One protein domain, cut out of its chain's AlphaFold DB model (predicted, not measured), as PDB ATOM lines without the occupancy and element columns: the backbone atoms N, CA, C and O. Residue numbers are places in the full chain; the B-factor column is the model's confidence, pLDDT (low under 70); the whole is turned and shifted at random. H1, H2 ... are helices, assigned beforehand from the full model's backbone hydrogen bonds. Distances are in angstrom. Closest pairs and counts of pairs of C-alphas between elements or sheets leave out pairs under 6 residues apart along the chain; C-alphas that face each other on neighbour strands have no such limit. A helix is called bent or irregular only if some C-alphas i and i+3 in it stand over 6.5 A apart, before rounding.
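AT A GLANCE: This is residues 69 to 154 of the 154 residues of the protein "DNA_pol_B_exo2 domain-containing protein" of Midichloria mitochondrii (strain IricVA) (UniProt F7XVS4). One long helix, H3, makes the length of the model, and a helix folds back along it from each end: H4 beside its last part and the shorter H2 by its first residues. The small helix H1 comes near the middle of H3 at a steep tilt, and the very short H5 packs on the last part of H4. The printed part has 86 residues with five named helices, in the order H1, H2, H3, H4, H5, and no named strand; the class is all helix. It is only just compact, close to loose, with a radius of gyration of the C-alphas of 14.4 A, and elongated, with spans of 45 by 27 by 17 A.

IN THESE COORDINATES: H3 covers residues 98 to 122 and is 36.2 A long, from C-alpha 98 at (109.537, 138.768, 126.751) to C-alpha 122 at (115.130, 144.288, 91.412). H4, residues 128 to 144, is 24.4 A long and ends with C-alpha 144 at (99.695, 153.399, 113.638). H2, residues 86 to 94, is 14.0 A long and irregular: C-alphas 87 and 90 are 7.0 A apart. H1, residues 69 to 75, is 10.1 A long, and H5, residues 148 to 151, is 5.0 A long.

HOW THE PARTS SIT: H3 is the hub, touching H1, H2 and H4. H3 and H4 form a helical hairpin, opposite ways at a shallow tilt of 14 degrees; residues 114 to 121 of H3 touch residues 128 to 135 of H4, and the closest C-alphas are those of Tyr 121 and Tyr 131, 6.5 A apart. H2 and H3 form another helical hairpin, opposite ways at a shallow tilt of 24 degrees; H3 touches H2 with residues 98 to 101 alone, and the closest C-alphas, of Val 89 and Ile 101, are 6.5 A apart. H1 and H3 only just touch, with 3 pairs of C-alphas within 8 A, the closest those of Cys 73 and Asn 111 at 7.3 A. They run the same way at a steep tilt of 56 degrees. The helix packing is mostly aligned, but only just: 2 of 3 tilts are shallow. H4 touches H5 with residues 138 to 143 alone; the closest C-alphas are those of Val 139 and Ser 151, 5.1 A apart. H1 and H2 are apart, and so are H3 and H5. Every O i to N i+4 pair is within hydrogen-bond range in H1, H3 and H4, against 3 of 5 in H2; H5 is too short for such a pair.

THE WHOLE: The two C-alphas farthest apart are those of Glu 95 and Ser 127, 45.5 A. The printed part has no cut and ends at Phe 154, the chain's last residue. The links H2 to H3, H3 to H4 and H4 to H5 are tight, and H1 to H2, with 10 residues between them, is a short link. The mean pLDDT of the printed part is 90.6; residues 82 to 85 are under 70.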
ATOM      1  N   MET A  69     121.604 138.574 107.434       94.31
ATOM      2  CA  MET A  69     120.554 139.590 107.239       94.31
ATOM      3  C   MET A  69     121.042 141.011 107.551       94.31
ATOM      4  O   MET A  69     120.822 141.917 106.757       94.31
ATOM      5  N   ASN A  70     121.768 141.189 108.660       92.00
ATOM      6  CA  ASN A  70     122.296 142.494 109.072       92.00
ATOM      7  C   ASN A  70     123.243 143.119 108.052       92.00
ATOM      8  O   ASN A  70     123.209 144.328 107.869       92.00
ATOM      9  N   GLU A  71     124.078 142.315 107.396       92.62
ATOM     10  CA  GLU A  71     125.053 142.810 106.421       92.62
ATOM     11  C   GLU A  71     124.331 143.339 105.173       92.62
ATOM     12  O   GLU A  71     124.647 144.420 104.681       92.62
ATOM     13  N   ILE A  72     123.292 142.630 104.715       94.38
ATOM     14  CA  ILE A  72     122.463 143.070 103.582       94.38
ATOM     15  C   ILE A  72     121.623 144.294 103.969       94.38
ATOM     16  O   ILE A  72     121.541 145.251 103.200       94.38
ATOM     17  N   CYS A  73     121.021 144.298 105.163       94.44
ATOM     18  CA  CYS A  73     120.270 145.448 105.666       94.44
ATOM     19  C   CYS A  73     121.151 146.697 105.761       94.44
ATOM     20  O   CYS A  73     120.744 147.744 105.267       94.44
ATOM     21  N   ALA A  74     122.366 146.583 106.305       92.25
ATOM     22  CA  ALA A  74     123.311 147.692 106.382       92.25
ATOM     23  C   ALA A  74     123.674 148.231 104.989       92.25
ATOM     24  O   ALA A  74     123.663 149.439 104.779       92.25
ATOM     25  N   MET A  75     123.916 147.350 104.011       93.25
ATOM     26  CA  MET A  75     124.191 147.756 102.626       93.25
ATOM     27  C   MET A  75     123.013 148.508 101.982       93.25
ATOM     28  O   MET A  75     123.212 149.396 101.155       93.25
ATOM     29  N   LEU A  76     121.781 148.137 102.334       93.25
ATOM     30  CA  LEU A  76     120.555 148.707 101.774       93.25
ATOM     31  C   LEU A  76     119.988 149.877 102.588       93.25
ATOM     32  O   LEU A  76     118.927 150.382 102.222       93.25
ATOM     33  N   ASN A  77     120.677 150.311 103.650       91.00
ATOM     34  CA  ASN A  77     120.180 151.281 104.631       91.00
ATOM     35  C   ASN A  77     118.805 150.892 105.203       91.00
ATOM     36  O   ASN A  77     117.914 151.722 105.326       91.00
ATOM     37  N   PHE A  78     118.616 149.615 105.523       92.75
ATOM     38  CA  PHE A  78     117.462 149.124 106.274       92.75
ATOM     39  C   PHE A  78     117.812 148.973 107.759       92.75
ATOM     40  O   PHE A  78     118.997 148.865 108.080       92.75
ATOM     41  N   PRO A  79     116.813 148.919 108.667       86.88
ATOM     42  CA  PRO A  79     117.051 148.928 110.111       86.88
ATOM     43  C   PRO A  79     118.076 147.886 110.579       86.88
ATOM     44  O   PRO A  79     118.885 148.167 111.459       86.88
ATOM     45  N   GLY A  80     118.049 146.682 109.988       84.06
ATOM     46  CA  GLY A  80     118.862 145.559 110.456       84.06
ATOM     47  C   GLY A  80     118.447 145.122 111.863       84.06
ATOM     48  O   GLY A  80     117.388 145.520 112.349       84.06
ATOM     49  N   LYS A  81     119.240 144.271 112.520       73.56
ATOM     50  CA  LYS A  81     119.027 143.946 113.937       73.56
ATOM     51  C   LYS A  81     119.645 145.030 114.812       73.56
ATOM     52  O   LYS A  81     120.845 145.283 114.740       73.56
ATOM     53  N   LEU A  82     118.822 145.602 115.681       61.50
ATOM     54  CA  LEU A  82     119.202 146.581 116.693       61.50
ATOM     55  C   LEU A  82     119.828 145.871 117.913       61.50
ATOM     56  O   LEU A  82     119.230 145.838 118.969       61.50
ATOM     57  N   GLU A  83     121.016 145.274 117.785       57.25
ATOM     58  CA  GLU A  83     121.839 144.744 118.907       57.25
ATOM     59  C   GLU A  83     121.550 143.317 119.429       57.25
ATOM     60  O   GLU A  83     122.425 142.732 120.066       57.25
ATOM     61  N   THR A  84     120.404 142.687 119.133       60.28
ATOM     62  CA  THR A  84     120.108 141.322 119.637       60.28
ATOM     63  C   THR A  84     120.473 140.210 118.639       60.28
ATOM     64  O   THR A  84     120.010 140.201 117.497       60.28
ATOM     65  N   GLU A  85     121.282 139.234 119.068       69.88
ATOM     66  CA  GLU A  85     121.559 137.987 118.342       69.88
ATOM     67  C   GLU A  85     120.637 136.853 118.813       69.88
ATOM     68  O   GLU A  85     120.261 136.780 119.979       69.88
ATOM     69  N   GLY A  86     120.311 135.911 117.918       70.31
ATOM     70  CA  GLY A  86     119.418 134.787 118.241       70.31
ATOM     71  C   GLY A  86     119.923 133.891 119.383       70.31
ATOM     72  O   GLY A  86     119.124 133.264 120.070       70.31
ATOM     73  N   SER A  87     121.236 133.879 119.628       80.25
ATOM     74  CA  SER A  87     121.881 133.198 120.760       80.25
ATOM     75  C   SER A  87     121.458 133.754 122.125       80.25
ATOM     76  O   SER A  87     121.549 133.044 123.122       80.25
ATOM     77  N   MET A  88     120.961 134.993 122.183       84.69
ATOM     78  CA  MET A  88     120.556 135.646 123.429       84.69
ATOM     79  C   MET A  88     119.097 135.376 123.813       84.69
ATOM     80  O   MET A  88     118.708 135.652 124.945       84.69
ATOM     81  N   VAL A  89     118.293 134.790 122.916       89.38
ATOM     82  CA  VAL A  89     116.848 134.591 123.137       89.38
ATOM     83  C   VAL A  89     116.564 133.716 124.361       89.38
ATOM     84  O   VAL A  89     115.649 134.020 125.122       89.38
ATOM     85  N   GLU A  90     117.347 132.658 124.591       92.25
ATOM     86  CA  GLU A  90     117.177 131.787 125.763       92.25
ATOM     87  C   GLU A  90     117.469 132.530 127.074       92.25
ATOM     88  O   GLU A  90     116.681 132.457 128.017       92.25
ATOM     89  N   VAL A  91     118.564 133.296 127.118       93.69
ATOM     90  CA  VAL A  91     118.936 134.113 128.283       93.69
ATOM     91  C   VAL A  91     117.849 135.144 128.574       93.69
ATOM     92  O   VAL A  91     117.343 135.204 129.690       93.69
ATOM     93  N   MET A  92     117.415 135.891 127.556       93.00
ATOM     94  CA  MET A  92     116.342 136.881 127.680       93.00
ATOM     95  C   MET A  92     115.038 136.251 128.176       93.00
ATOM     96  O   MET A  92     114.340 136.833 129.004       93.00
ATOM     97  N   TYR A  93     114.706 135.049 127.699       95.75
ATOM     98  CA  TYR A  93     113.507 134.343 128.135       95.75
ATOM     99  C   TYR A  93     113.590 133.977 129.620       95.75
ATOM    100  O   TYR A  93     112.654 134.256 130.370       95.75
ATOM    101  N   ASN A  94     114.725 133.420 130.053       96.25
ATOM    102  CA  ASN A  94     114.973 133.067 131.451       96.25
ATOM    103  C   ASN A  94     114.981 134.298 132.377       96.25
ATOM    104  O   ASN A  94     114.581 134.201 133.534       96.25
ATOM    105  N   GLU A  95     115.373 135.462 131.858       96.94
ATOM    106  CA  GLU A  95     115.327 136.754 132.555       96.94
ATOM    107  C   GLU A  95     113.944 137.436 132.507       96.94
ATOM    108  O   GLU A  95     113.770 138.528 133.045       96.94
ATOM    109  N   GLY A  96     112.939 136.826 131.867       96.62
ATOM    110  CA  GLY A  96     111.588 137.384 131.762       96.62
ATOM    111  C   GLY A  96     111.448 138.544 130.767       96.62
ATOM    112  O   GLY A  96     110.408 139.206 130.733       96.62
ATOM    113  N   LYS A  97     112.446 138.775 129.907       95.56
ATOM    114  CA  LYS A  97     112.510 139.859 128.908       95.56
ATOM    115  C   LYS A  97     111.678 139.566 127.654       95.56
ATOM    116  O   LYS A  97     112.128 139.676 126.514       95.56
ATOM    117  N   LEU A  98     110.417 139.186 127.847       94.62
ATOM    118  CA  LEU A  98     109.537 138.768 126.751       94.62
ATOM    119  C   LEU A  98     109.221 139.896 125.763       94.62
ATOM    120  O   LEU A  98     108.987 139.619 124.589       94.62
ATOM    121  N   GLN A  99     109.182 141.149 126.223       92.38
ATOM    122  CA  GLN A  99     108.923 142.296 125.351       92.38
ATOM    123  C   GLN A  99     110.069 142.499 124.352       92.38
ATOM    124  O   GLN A  99     109.823 142.629 123.160       92.38
ATOM    125  N   GLU A 100     111.313 142.407 124.818       90.69
ATOM    126  CA  GLU A 100     112.503 142.552 123.978       90.69
ATOM    127  C   GLU A 100     112.591 141.427 122.931       90.69
ATOM    128  O   GLU A 100     112.871 141.687 121.763       90.69
ATOM    129  N   ILE A 101     112.241 140.187 123.302       91.88
ATOM    130  CA  ILE A 101     112.138 139.067 122.347       91.88
ATOM    131  C   ILE A 101     111.071 139.351 121.279       91.88
ATOM    132  O   ILE A 101     111.279 139.063 120.100       91.88
ATOM    133  N   ARG A 102     109.917 139.909 121.670       91.06
ATOM    134  CA  ARG A 102     108.850 140.257 120.716       91.06
ATOM    135  C   ARG A 102     109.303 141.340 119.749       91.06
ATOM    136  O   ARG A 102     109.074 141.191 118.551       91.06
ATOM    137  N   ASP A 103     109.940 142.391 120.254       88.62
ATOM    138  CA  ASP A 103     110.436 143.485 119.422       88.62
ATOM    139  C   ASP A 103     111.534 143.007 118.463       88.62
ATOM    140  O   ASP A 103     111.503 143.364 117.284       88.62
ATOM    141  N   TYR A 104     112.418 142.117 118.923       88.19
ATOM    142  CA  TYR A 104     113.406 141.434 118.086       88.19
ATOM    143  C   TYR A 104     112.748 140.629 116.950       88.19
ATOM    144  O   TYR A 104     113.072 140.827 115.777       88.19
ATOM    145  N   CYS A 105     111.783 139.763 117.269       91.31
ATOM    146  CA  CYS A 105     111.085 138.959 116.262       91.31
ATOM    147  C   CYS A 105     110.300 139.827 115.265       91.31
ATOM    148  O   CYS A 105     110.261 139.521 114.074       91.31
ATOM    149  N   GLU A 106     109.669 140.911 115.725       91.81
ATOM    150  CA  GLU A 106     108.949 141.833 114.844       91.81
ATOM    151  C   GLU A 106     109.905 142.553 113.885       91.81
ATOM    152  O   GLU A 106     109.612 142.659 112.694       91.81
ATOM    153  N   LEU A 107     111.073 142.978 114.370       91.44
ATOM    154  CA  LEU A 107     112.107 143.597 113.544       91.44
ATOM    155  C   LEU A 107     112.662 142.632 112.482       91.44
ATOM    156  O   LEU A 107     112.867 143.041 111.338       91.44
ATOM    157  N   ASP A 108     112.843 141.351 112.814       92.69
ATOM    158  CA  ASP A 108     113.254 140.317 111.852       92.69
ATOM    159  C   ASP A 108     112.219 140.144 110.723       92.69
ATOM    160  O   ASP A 108     112.583 140.038 109.545       92.69
ATOM    161  N   VAL A 109     110.923 140.198 111.047       94.94
ATOM    162  CA  VAL A 109     109.841 140.140 110.049       94.94
ATOM    163  C   VAL A 109     109.812 141.399 109.179       94.94
ATOM    164  O   VAL A 109     109.686 141.290 107.956       94.94
ATOM    165  N   ILE A 110     109.974 142.585 109.774       95.31
ATOM    166  CA  ILE A 110     110.036 143.861 109.041       95.31
ATOM    167  C   ILE A 110     111.213 143.856 108.059       95.31
ATOM    168  O   ILE A 110     111.025 144.140 106.876       95.31
ATOM    169  N   ASN A 111     112.409 143.470 108.513       95.50
ATOM    170  CA  ASN A 111     113.592 143.378 107.659       95.50
ATOM    171  C   ASN A 111     113.410 142.340 106.544       95.50
ATOM    172  O   ASN A 111     113.719 142.625 105.388       95.50
ATOM    173  N   THR A 112     112.841 141.168 106.849       97.69
ATOM    174  CA  THR A 112     112.522 140.147 105.837       97.69
ATOM    175  C   THR A 112     111.593 140.708 104.757       97.69
ATOM    176  O   THR A 112     111.831 140.502 103.566       97.69
ATOM    177  N   TYR A 113     110.561 141.462 105.145       97.69
ATOM    178  CA  TYR A 113     109.651 142.099 104.198       97.69
ATOM    179  C   TYR A 113     110.351 143.167 103.345       97.69
ATOM    180  O   TYR A 113     110.222 143.127 102.121       97.69
ATOM    181  N   LEU A 114     111.125 144.073 103.954       97.62
ATOM    182  CA  LEU A 114     111.882 145.120 103.251       97.62
ATOM    183  C   LEU A 114     112.854 144.533 102.218       97.62
ATOM    184  O   LEU A 114     112.884 144.958 101.058       97.62
ATOM    185  N   LEU A 115     113.610 143.508 102.617       97.75
ATOM    186  CA  LEU A 115     114.514 142.782 101.729       97.75
ATOM    187  C   LEU A 115     113.753 142.115 100.581       97.75
ATOM    188  O   LEU A 115     114.170 142.214  99.426       97.75
ATOM    189  N   TYR A 116     112.612 141.489 100.870       98.19
ATOM    190  CA  TYR A 116     111.786 140.860  99.848       98.19
ATOM    191  C   TYR A 116     111.240 141.859  98.828       98.19
ATOM    192  O   TYR A 116     111.333 141.597  97.632       98.19
ATOM    193  N   ILE A 117     110.692 143.000  99.251       98.00
ATOM    194  CA  ILE A 117     110.145 143.977  98.299       98.00
ATOM    195  C   ILE A 117     111.249 144.639  97.472       98.00
ATOM    196  O   ILE A 117     111.048 144.882  96.281       98.00
ATOM    197  N   ARG A 118     112.441 144.852  98.053       97.88
ATOM    198  CA  ARG A 118     113.617 145.323  97.312       97.88
ATOM    199  C   ARG A 118     114.063 144.296  96.272       97.88
ATOM    200  O   ARG A 118     114.303 144.671  95.126       97.88
ATOM    201  N   HIS A 119     114.117 143.017  96.644       98.00
ATOM    202  CA  HIS A 119     114.406 141.919  95.724       98.00
ATOM    203  C   HIS A 119     113.352 141.819  94.614       98.00
ATOM    204  O   HIS A 119     113.699 141.771  93.439       98.00
ATOM    205  N   ALA A 120     112.063 141.861  94.962       98.06
ATOM    206  CA  ALA A 120     110.961 141.775  94.008       98.06
ATOM    207  C   ALA A 120     110.992 142.928  92.994       98.06
ATOM    208  O   ALA A 120     110.710 142.713  91.816       98.06
ATOM    209  N   TYR A 121     111.353 144.138  93.429       98.44
ATOM    210  CA  TYR A 121     111.572 145.267  92.529       98.44
ATOM    211  C   TYR A 121     112.782 145.033  91.614       98.44
ATOM    212  O   TYR A 121     112.675 145.221  90.404       98.44
ATOM    213  N   HIS A 122     113.906 144.563  92.169       97.81
ATOM    214  CA  HIS A 122     115.130 144.288  91.412       97.81
ATOM    215  C   HIS A 122     114.913 143.281  90.272       97.81
ATOM    216  O   HIS A 122     115.391 143.505  89.164       97.81
ATOM    217  N   ILE A 123     114.131 142.225  90.511       97.00
ATOM    218  CA  ILE A 123     113.806 141.208  89.496       97.00
ATOM    219  C   ILE A 123     112.594 141.577  88.621       97.00
ATOM    220  O   ILE A 123     112.011 140.706  87.977       97.00
ATOM    221  N   ALA A 124     112.164 142.845  88.633       97.88
ATOM    222  CA  ALA A 124     111.014 143.363  87.886       97.88
ATOM    223  C   ALA A 124     109.676 142.645  88.165       97.88
ATOM    224  O   ALA A 124     108.749 142.691  87.355       97.88
ATOM    225  N   ARG A 125     109.533 142.011  89.335       96.25
ATOM    226  CA  ARG A 125     108.271 141.389  89.759       96.25
ATOM    227  C   ARG A 125     107.220 142.429  90.148       96.25
ATOM    228  O   ARG A 125     106.025 142.186  89.996       96.25
ATOM    229  N   VAL A 126     107.659 143.554  90.702       97.50
ATOM    230  CA  VAL A 126     106.789 144.679  91.057       97.50
ATOM    231  C   VAL A 126     107.280 145.940  90.363       97.50
ATOM    232  O   VAL A 126     108.483 146.133  90.189       97.50
ATOM    233  N   SER A 127     106.344 146.805  89.971       98.50
ATOM    234  CA  SER A 127     106.688 148.107  89.400       98.50
ATOM    235  C   SER A 127     107.267 149.038  90.468       98.50
ATOM    236  O   SER A 127     107.095 148.813  91.671       98.50
ATOM    237  N   LYS A 128     107.915 150.123  90.038       98.25
ATOM    238  CA  LYS A 128     108.427 151.153  90.953       98.25
ATOM    239  C   LYS A 128     107.300 151.778  91.782       98.25
ATOM    240  O   LYS A 128     107.461 152.007  92.976       98.25
ATOM    241  N   GLU A 129     106.145 152.009  91.165       98.44
ATOM    242  CA  GLU A 129     104.950 152.556  91.814       98.44
ATOM    243  C   GLU A 129     104.434 151.596  92.889       98.44
ATOM    244  O   GLU A 129     104.132 152.019  94.004       98.44
ATOM    245  N   SER A 130     104.394 150.297  92.578       98.31
ATOM    246  CA  SER A 130     103.973 149.258  93.522       98.31
ATOM    247  C   SER A 130     104.948 149.136  94.692       98.31
ATOM    248  O   SER A 130     104.514 149.092  95.838       98.31
ATOM    249  N   TYR A 131     106.257 149.146  94.421       98.12
ATOM    250  CA  TYR A 131     107.296 149.144  95.452       98.12
ATOM    251  C   TYR A 131     107.158 150.345  96.401       98.12
ATOM    252  O   TYR A 131     107.075 150.161  97.614       98.12
ATOM    253  N   ASN A 132     107.037 151.561  95.859       97.62
ATOM    254  CA  ASN A 132     106.856 152.774  96.662       97.62
ATOM    255  C   ASN A 132     105.570 152.720  97.494       97.62
ATOM    256  O   ASN A 132     105.566 153.102  98.662       97.62
ATOM    257  N   LYS A 133     104.477 152.206  96.917       98.25
ATOM    258  CA  LYS A 133     103.226 152.007  97.651       98.25
ATOM    259  C   LYS A 133     103.412 151.032  98.819       98.25
ATOM    260  O   LYS A 133     102.974 151.329  99.921       98.25
ATOM    261  N   MET A 134     104.080 149.902  98.595       97.81
ATOM    262  CA  MET A 134     104.341 148.888  99.624       97.81
ATOM    263  C   MET A 134     105.208 149.415 100.776       97.81
ATOM    264  O   MET A 134     104.984 149.021 101.921       97.81
ATOM    265  N   ILE A 135     106.166 150.304 100.486       96.69
ATOM    266  CA  ILE A 135     106.946 151.026 101.503       96.69
ATOM    267  C   ILE A 135     106.036 151.959 102.307       96.69
ATOM    268  O   ILE A 135     105.993 151.862 103.530       96.69
ATOM    269  N   ASN A 136     105.249 152.805 101.636       96.38
ATOM    270  CA  ASN A 136     104.354 153.754 102.306       96.38
ATOM    271  C   ASN A 136     103.287 153.056 103.164       96.38
ATOM    272  O   ASN A 136     102.954 153.529 104.252       96.38
ATOM    273  N   ASP A 137     102.763 151.920 102.697       97.25
ATOM    274  CA  ASP A 137     101.820 151.093 103.451       97.25
ATOM    275  C   ASP A 137     102.475 150.550 104.737       97.25
ATOM    276  O   ASP A 137     101.846 150.564 105.798       97.25
ATOM    277  N   LEU A 138     103.744 150.117 104.668       95.94
ATOM    278  CA  LEU A 138     104.506 149.662 105.835       95.94
ATOM    279  C   LEU A 138     104.785 150.808 106.813       95.94
ATOM    280  O   LEU A 138     104.547 150.642 108.006       95.94
ATOM    281  N   VAL A 139     105.240 151.966 106.325       94.88
ATOM    282  CA  VAL A 139     105.451 153.171 107.150       94.88
ATOM    283  C   VAL A 139     104.163 153.522 107.895       94.88
ATOM    284  O   VAL A 139     104.153 153.585 109.122       94.88
ATOM    285  N   SER A 140     103.044 153.605 107.170       95.38
ATOM    286  CA  SER A 140     101.726 153.895 107.748       95.38
ATOM    287  C   SER A 140     101.291 152.851 108.783       95.38
ATOM    288  O   SER A 140     100.633 153.177 109.773       95.38
ATOM    289  N   PHE A 141     101.611 151.574 108.555       94.75
ATOM    290  CA  PHE A 141     101.319 150.491 109.494       94.75
ATOM    291  C   PHE A 141     102.131 150.620 110.789       94.75
ATOM    292  O   PHE A 141     101.570 150.468 111.876       94.75
ATOM    293  N   LEU A 142     103.426 150.928 110.683       93.12
ATOM    294  CA  LEU A 142     104.322 151.089 111.830       93.12
ATOM    295  C   LEU A 142     103.974 152.328 112.660       93.12
ATOM    296  O   LEU A 142     103.917 152.240 113.886       93.12
ATOM    297  N   GLU A 143     103.654 153.450 112.015       92.31
ATOM    298  CA  GLU A 143     103.214 154.675 112.695       92.31
ATOM    299  C   GLU A 143     101.933 154.450 113.504       92.31
ATOM    300  O   GLU A 143     101.867 154.810 114.679       92.31
ATOM    301  N   LYS A 144     100.937 153.761 112.928       93.62
ATOM    302  CA  LYS A 144      99.695 153.399 113.638       93.62
ATOM    303  C   LYS A 144      99.928 152.502 114.854       93.62
ATOM    304  O   LYS A 144      99.086 152.464 115.747       93.62
ATOM    305  N   ARG A 145     101.043 151.770 114.889       89.88
ATOM    306  CA  ARG A 145     101.456 150.926 116.017       89.88
ATOM    307  C   ARG A 145     102.414 151.620 116.987       89.88
ATOM    308  O   ARG A 145     102.886 150.975 117.916       89.88
ATOM    309  N   GLY A 146     102.702 152.908 116.787       88.06
ATOM    310  CA  GLY A 146     103.626 153.670 117.629       88.06
ATOM    311  C   GLY A 146     105.100 153.303 117.430       88.06
ATOM    312  O   GLY A 146     105.923 153.616 118.284       88.06
ATOM    313  N   LYS A 147     105.456 152.648 116.315       84.00
ATOM    314  CA  LYS A 147     106.833 152.236 115.979       84.00
ATOM    315  C   LYS A 147     107.525 153.232 115.038       84.00
ATOM    316  O   LYS A 147     108.205 152.836 114.092       84.00
ATOM    317  N   SER A 148     107.359 154.531 115.300       78.94
ATOM    318  CA  SER A 148     107.871 155.610 114.440       78.94
ATOM    319  C   SER A 148     109.398 155.655 114.332       78.94
ATOM    320  O   SER A 148     109.925 156.126 113.332       78.94
ATOM    321  N   SER A 149     110.127 155.141 115.327       75.94
ATOM    322  CA  SER A 149     111.592 155.049 115.268       75.94
ATOM    323  C   SER A 149     112.079 154.108 114.163       75.94
ATOM    324  O   SER A 149     113.109 154.366 113.557       75.94
ATOM    325  N   ILE A 150     111.324 153.042 113.869       77.88
ATOM    326  CA  ILE A 150     111.655 152.081 112.809       77.88
ATOM    327  C   ILE A 150     111.247 152.637 111.441       77.88
ATOM    328  O   ILE A 150     111.972 152.458 110.468       77.88
ATOM    329  N   SER A 151     110.102 153.322 111.352       75.38
ATOM    330  CA  SER A 151     109.593 153.845 110.076       75.38
ATOM    331  C   SER A 151     110.424 154.995 109.501       75.38
ATOM    332  O   SER A 151     110.304 155.283 108.319       75.38
ATOM    333  N   GLN A 152     111.267 155.644 110.305       75.12
ATOM    334  CA  GLN A 152     112.181 156.702 109.858       75.12
ATOM    335  C   GLN A 152     113.478 156.166 109.229       75.12
ATOM    336  O   GLN A 152     114.282 156.951 108.728       75.12
ATOM    337  N   CYS A 153     113.705 154.851 109.264       71.94
ATOM    338  CA  CYS A 153     114.938 154.240 108.776       71.94
ATOM    339  C   CYS A 153     114.944 153.928 107.271       71.94
ATOM    340  O   CYS A 153     115.984 153.490 106.790       71.94
ATOM    341  N   PHE A 154     113.832 154.079 106.538       70.00
ATOM    342  CA  PHE A 154     113.734 153.681 105.125       70.00
ATOM    343  C   PHE A 154     112.652 154.428 104.341       70.00
ATOM    344  O   PHE A 154     111.644 154.838 104.953       70.00
TER     345      PHE A 154